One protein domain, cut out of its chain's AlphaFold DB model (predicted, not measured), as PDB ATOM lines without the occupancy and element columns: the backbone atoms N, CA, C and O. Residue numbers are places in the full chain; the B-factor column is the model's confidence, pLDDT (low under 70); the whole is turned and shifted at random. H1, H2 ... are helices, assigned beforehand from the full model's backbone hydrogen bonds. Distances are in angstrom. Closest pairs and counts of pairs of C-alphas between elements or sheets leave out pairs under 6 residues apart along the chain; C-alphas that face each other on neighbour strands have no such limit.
ATOM      1  N   GLU A 262      23.396  18.442  -5.345       75.38
ATOM      2  CA  GLU A 262      23.367  19.879  -5.055       75.38
ATOM      3  C   GLU A 262      23.927  20.688  -6.227       75.38
ATOM      4  O   GLU A 262      23.329  21.672  -6.665       75.38
ATOM      5  N   LYS A 263      25.014  20.201  -6.840       75.88
ATOM      6  CA  LYS A 263      25.596  20.802  -8.050       75.88
ATOM      7  C   LYS A 263      24.673  20.677  -9.267       75.88
ATOM      8  O   LYS A 263      24.711  21.542 -10.141       75.88
ATOM      9  N   LEU A 264      23.840  19.635  -9.337       76.81
ATOM     10  CA  LEU A 264      22.823  19.483 -10.389       76.81
ATOM     11  C   LEU A 264      21.667  20.465 -10.226       76.81
ATOM     12  O   LEU A 264      21.243  21.055 -11.218       76.81
ATOM     13  N   LYS A 265      21.187  20.677  -8.996       79.75
ATOM     14  CA  LYS A 265      20.104  21.633  -8.712       79.75
ATOM     15  C   LYS A 265      20.494  23.064  -9.086       79.75
ATOM     16  O   LYS A 265      19.685  23.779  -9.671       79.75
ATOM     17  N   LEU A 266      21.755  23.451  -8.875       81.06
ATOM     18  CA  LEU A 266      22.284  24.753  -9.315       81.06
ATOM     19  C   LEU A 266      22.200  24.969 -10.838       81.06
ATOM     20  O   LEU A 266      22.218  26.107 -11.306       81.06
ATOM     21  N   LYS A 267      22.078  23.892 -11.628       79.00
ATOM     22  CA  LYS A 267      21.948  23.953 -13.088       79.00
ATOM     23  C   LYS A 267      20.500  23.941 -13.591       79.00
ATOM     24  O   LYS A 267      20.297  24.027 -14.799       79.00
ATOM     25  N   ASP A 268      19.494  23.914 -12.715       79.75
ATOM     26  CA  ASP A 268      18.084  23.889 -13.131       79.75
ATOM     27  C   ASP A 268      17.688  25.135 -13.941       79.75
ATOM     28  O   ASP A 268      17.078  25.019 -15.005       79.75
ATOM     29  N   ALA A 269      18.073  26.327 -13.479       77.56
ATOM     30  CA  ALA A 269      17.788  27.582 -14.175       77.56
ATOM     31  C   ALA A 269      18.450  27.668 -15.568       77.56
ATOM     32  O   ALA A 269      17.740  27.949 -16.536       77.56
ATOM     33  N   PRO A 270      19.765  27.407 -15.735       76.19
ATOM     34  CA  PRO A 270      20.387  27.434 -17.057       76.19
ATOM     35  C   PRO A 270      19.891  26.317 -17.985       76.19
ATOM     36  O   PRO A 270      19.737  26.569 -19.176       76.19
ATOM     37  N   VAL A 271      19.568  25.119 -17.478       79.88
ATOM     38  CA  VAL A 271      19.006  24.037 -18.308       79.88
ATOM     39  C   VAL A 271      17.621  24.408 -18.836       79.88
ATOM     40  O   VAL A 271      17.376  24.272 -20.034       79.88
ATOM     41  N   LYS A 272      16.738  24.961 -17.995       76.50
ATOM     42  CA  LYS A 272      15.407  25.414 -18.437       76.50
ATOM     43  C   LYS A 272      15.478  26.520 -19.494       76.50
ATOM     44  O   LYS A 272      14.642  26.548 -20.386       76.50
ATOM     45  N   ARG A 273      16.509  27.375 -19.460       77.81
ATOM     46  CA  ARG A 273      16.730  28.434 -20.465       77.81
ATOM     47  C   ARG A 273      17.129  27.915 -21.849       77.81
ATOM     48  O   ARG A 273      16.992  28.651 -22.817       77.81
ATOM     49  N   THR A 274      17.613  26.677 -21.966       74.25
ATOM     50  CA  THR A 274      18.001  26.117 -23.274       74.25
ATOM     51  C   THR A 274      16.809  25.733 -24.158       74.25
ATOM     52  O   THR A 274      17.021  25.443 -25.332       74.25
ATOM     53  N   ASN A 275      15.576  25.702 -23.622       73.06
ATOM     54  CA  ASN A 275      14.325  25.321 -24.308       73.06
ATOM     55  C   ASN A 275      14.351  23.969 -25.058       73.06
ATOM     56  O   ASN A 275      13.409  23.625 -25.768       73.06
ATOM     57  N   SER A 276      15.395  23.156 -24.879       80.69
ATOM     58  CA  SER A 276      15.507  21.838 -25.493       80.69
ATOM     59  C   SER A 276      14.862  20.786 -24.600       80.69
ATOM     60  O   SER A 276      15.389  20.430 -23.543       80.69
ATOM     61  N   VAL A 277      13.736  20.238 -25.060       78.06
ATOM     62  CA  VAL A 277      12.982  19.184 -24.361       78.06
ATOM     63  C   VAL A 277      13.867  17.970 -24.049       78.06
ATOM     64  O   VAL A 277      13.760  17.380 -22.976       78.06
ATOM     65  N   ALA A 278      14.787  17.620 -24.953       73.19
ATOM     66  CA  ALA A 278      15.706  16.500 -24.762       73.19
ATOM     67  C   ALA A 278      16.711  16.752 -23.626       73.19
ATOM     68  O   ALA A 278      16.980  15.851 -22.830       73.19
ATOM     69  N   ILE A 279      17.238  17.975 -23.523       76.62
ATOM     70  CA  ILE A 279      18.196  18.351 -22.475       76.62
ATOM     71  C   ILE A 279      17.493  18.410 -21.114       76.62
ATOM     72  O   ILE A 279      18.029  17.898 -20.132       76.62
ATOM     73  N   ILE A 280      16.274  18.956 -21.061       79.19
ATOM     74  CA  ILE A 280      15.470  19.022 -19.831       79.19
ATOM     75  C   ILE A 280      15.153  17.609 -19.314       79.19
ATOM     76  O   ILE A 280      15.431  17.311 -18.154       79.19
ATOM     77  N   ARG A 281      14.683  16.703 -20.186       78.94
ATOM     78  CA  ARG A 281      14.393  15.304 -19.814       78.94
ATOM     79  C   ARG A 281      15.632  14.551 -19.334       78.94
ATOM     80  O   ARG A 281      15.564  13.822 -18.349       78.94
ATOM     81  N   ALA A 282      16.766  14.725 -20.013       80.00
ATOM     82  CA  ALA A 282      18.018  14.097 -19.598       80.00
ATOM     83  C   ALA A 282      18.474  14.600 -18.218       80.00
ATOM     84  O   ALA A 282      18.943  13.810 -17.394       80.00
ATOM     85  N   HIS A 283      18.301  15.895 -17.944       82.31
ATOM     86  CA  HIS A 283      18.635  16.510 -16.660       82.31
ATOM     87  C   HIS A 283      17.733  16.011 -15.521       82.31
ATOM     88  O   HIS A 283      18.233  15.634 -14.463       82.31
ATOM     89  N   GLU A 284      16.421  15.923 -15.743       83.94
ATOM     90  CA  GLU A 284      15.465  15.374 -14.768       83.94
ATOM     91  C   GLU A 284      15.724  13.893 -14.477       83.94
ATOM     92  O   GLU A 284      15.860  13.509 -13.317       83.94
ATOM     93  N   PHE A 285      15.922  13.077 -15.513       83.06
ATOM     94  CA  PHE A 285      16.259  11.660 -15.362       83.06
ATOM     95  C   PHE A 285      17.554  11.437 -14.571       83.06
ATOM     96  O   PHE A 285      17.655  10.513 -13.759       83.06
ATOM     97  N   THR A 286      18.550  12.297 -14.787       82.12
ATOM     98  CA  THR A 286      19.817  12.249 -14.049       82.12
ATOM     99  C   THR A 286      19.596  12.548 -12.563       82.12
ATOM    100  O   THR A 286      20.121  11.824 -11.715       82.12
ATOM    101  N   LYS A 287      18.771  13.554 -12.232       84.44
ATOM    102  CA  LYS A 287      18.403  13.875 -10.842       84.44
ATOM    103  C   LYS A 287      17.648  12.727 -10.171       84.44
ATOM    104  O   LYS A 287      18.005  12.348  -9.056       84.44
ATOM    105  N   ASP A 288      16.674  12.134 -10.852       83.62
ATOM    106  CA  ASP A 288      15.903  11.000 -10.327       83.62
ATOM    107  C   ASP A 288      16.781   9.778 -10.056       83.62
ATOM    108  O   ASP A 288      16.631   9.103  -9.037       83.62
ATOM    109  N   THR A 289      17.726   9.504 -10.955       81.25
ATOM    110  CA  THR A 289      18.641   8.365 -10.826       81.25
ATOM    111  C   THR A 289      19.559   8.518  -9.615       81.25
ATOM    112  O   THR A 289      19.708   7.575  -8.842       81.25
ATOM    113  N   ILE A 290      20.131   9.708  -9.416       81.50
ATOM    114  CA  ILE A 290      21.031   9.991  -8.287       81.50
ATOM    115  C   ILE A 290      20.255  10.047  -6.968       81.50
ATOM    116  O   ILE A 290      20.755   9.592  -5.945       81.50
ATOM    117  N   THR A 291      19.012  10.543  -6.982       82.12
ATOM    118  CA  THR A 291      18.149  10.543  -5.787       82.12
ATOM    119  C   THR A 291      17.830   9.118  -5.333       82.12
ATOM    120  O   THR A 291      17.843   8.833  -4.141       82.12
ATOM    121  N   LYS A 292      17.564   8.207  -6.280       82.31
ATOM    122  CA  LYS A 292      17.258   6.796  -5.985       82.31
ATOM    123  C   LYS A 292      18.495   5.979  -5.620       82.31
ATOM    124  O   LYS A 292      18.379   5.011  -4.877       82.31
ATOM    125  N   ASN A 293      19.658   6.335  -6.157       78.81
ATOM    126  CA  ASN A 293      20.914   5.668  -5.855       78.81
ATOM    127  C   ASN A 293      22.072   6.688  -5.838       78.81
ATOM    128  O   ASN A 293      22.622   7.003  -6.897       78.81
ATOM    129  N   PRO A 294      22.472   7.182  -4.651       75.06
ATOM    130  CA  PRO A 294      23.517   8.200  -4.513       75.06
ATOM    131  C   PRO A 294      24.900   7.780  -5.025       75.06
ATOM    132  O   PRO A 294      25.717   8.640  -5.341       75.06
ATOM    133  N   SER A 295      25.173   6.474  -5.130       69.06
ATOM    134  CA  SER A 295      26.425   5.944  -5.686       69.06
ATOM    135  C   SER A 295      26.339   5.636  -7.188       69.06
ATOM    136  O   SER A 295      27.297   5.125  -7.773       69.06
ATOM    137  N   ALA A 296      25.213   5.947  -7.845       69.12
ATOM    138  CA  ALA A 296      25.031   5.690  -9.266       69.12
ATOM    139  C   ALA A 296      25.969   6.542 -10.133       69.12
ATOM    140  O   ALA A 296      25.978   7.773 -10.074       69.12
ATOM    141  N   GLN A 297      26.713   5.877 -11.018       73.75
ATOM    142  CA  GLN A 297      27.547   6.540 -12.014       73.75
ATOM    143  C   GLN A 297      26.740   6.852 -13.276       73.75
ATOM    144  O   GLN A 297      26.224   5.958 -13.955       73.75
ATOM    145  N   ILE A 298      26.658   8.135 -13.622       72.44
ATOM    146  CA  ILE A 298      25.966   8.589 -14.828       72.44
ATOM    147  C   ILE A 298      26.892   8.404 -16.025       72.44
ATOM    148  O   ILE A 298      27.883   9.113 -16.181       72.44
ATOM    149  N   THR A 299      26.573   7.428 -16.870       69.12
ATOM    150  CA  THR A 299      27.347   7.092 -18.071       69.12
ATOM    151  C   THR A 299      26.564   7.414 -19.340       69.12
ATOM    152  O   THR A 299      25.334   7.484 -19.333       69.12
ATOM    153  N   GLN A 300      27.265   7.556 -20.469       64.94
ATOM    154  CA  GLN A 300      26.629   7.757 -21.776       64.94
ATOM    155  C   GLN A 300      25.627   6.635 -22.094       64.94
ATOM    156  O   GLN A 300      24.527   6.917 -22.553       64.94
ATOM    157  N   THR A 301      25.965   5.384 -21.765       67.56
ATOM    158  CA  THR A 301      25.090   4.216 -21.940       67.56
ATOM    159  C   THR A 301      23.790   4.336 -21.142       67.56
ATOM    160  O   THR A 301      22.714   4.011 -21.647       67.56
ATOM    161  N   LEU A 302      23.869   4.829 -19.903       69.12
ATOM    162  CA  LEU A 302      22.703   5.050 -19.051       69.12
ATOM    163  C   LEU A 302      21.786   6.128 -19.635       69.12
ATOM    164  O   LEU A 302      20.578   5.925 -19.724       69.12
ATOM    165  N   LEU A 303      22.366   7.235 -20.105       69.00
ATOM    166  CA  LEU A 303      21.614   8.317 -20.737       69.00
ATOM    167  C   LEU A 303      21.043   7.911 -22.100       69.00
ATOM    168  O   LEU A 303      19.963   8.357 -22.461       69.00
ATOM    169  N   THR A 304      21.688   7.017 -22.854       63.72
ATOM    170  CA  THR A 304      21.118   6.512 -24.116       63.72
ATOM    171  C   THR A 304      19.895   5.617 -23.918       63.72
ATOM    172  O   THR A 304      19.085   5.513 -24.837       63.72
ATOM    173  N   LYS A 305      19.691   5.032 -22.725       64.25
ATOM    174  CA  LYS A 305      18.463   4.279 -22.406       64.25
ATOM    175  C   LYS A 305      17.216   5.170 -22.318       64.25
ATOM    176  O   LYS A 305      16.115   4.643 -22.422       64.25
ATOM    177  N   LEU A 306      17.367   6.499 -22.213       60.28
ATOM    178  CA  LEU A 306      16.252   7.450 -22.331       60.28
ATOM    179  C   LEU A 306      15.576   7.422 -23.705       60.28
ATOM    180  O   LEU A 306      14.414   7.780 -23.788       60.28
ATOM    181  N   LYS A 307      16.270   7.007 -24.777       53.38
ATOM    182  CA  LYS A 307      15.666   6.921 -26.121       53.38
ATOM    183  C   LYS A 307      14.679   5.759 -26.280       53.38
ATOM    184  O   LYS A 307      13.980   5.717 -27.283       53.38
TER     185      LYS A 307
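This is residues 262 to 307 of the 309 residues of an uncharacterized protein of Bathymodiolus platifrons methanotrophic gill symbiont (UniProt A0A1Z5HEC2). One long helix, H3, runs through the middle of a flat, open arrangement: H1 and H2 line up along one side of it, and on the other side residues 293 to 299 fold back to the short helix H4, which is set at a steep angle to H3. H2 and the first part of H3 make a helical hairpin. The printed part has 46 residues with four named helices, in the order H1, H2, H3, H4, and no named strand; the class is all helix. It is compact, with a radius of gyration of the C-alphas of 10.7 A, and spans 28 by 26 by 13 A.

H1 is residues 262 to 265, beginning at C-alpha 262 at (23.367, 19.879, -5.055). H2 is residues 268 to 273, 8.7 A long. H3, residues 277 to 292, is the longest helix at 22.6 A and begins at C-alpha 277 at (12.982, 19.184, -24.361). H4, residues 300 to 307, is 11.8 A long and ends at C-alpha 307 at (15.666, 6.921, -26.121).

H1 is close to H3 but not clearly touching it; their closest C-alphas, those of Leu 264 and Lys 287, are 7.2 A apart. H1 and H2 meet only through their link. H2 touches H3, which takes part with residues 279 to 283 alone; the closest C-alphas, of Val 271 and Ile 280, are 6.3 A apart. This hairpin has a shallow tilt of 10 degrees, opposite ways. H3, with residues 282 to 286 alone, only just touches H4, with 3 pairs of C-alphas within 8 A; the closest, of Ala 282 and Leu 303, are 6.9 A apart. Their steep tilt is 62 degrees, opposite ways. H4 is apart from H1 and H2. Every O i to N i+4 pair is within hydrogen-bond range in H2 and H3; in H4 2 of 4 are, and H1 is too short for such a pair.

The two C-alphas farthest apart, of Asn 275 and Ser 295, are 29.5 A apart. The printed part has no cut and no long link. Mean pLDDT of the printed part is 75.6, with residues 295 to 296 and 299 to 307 under 70.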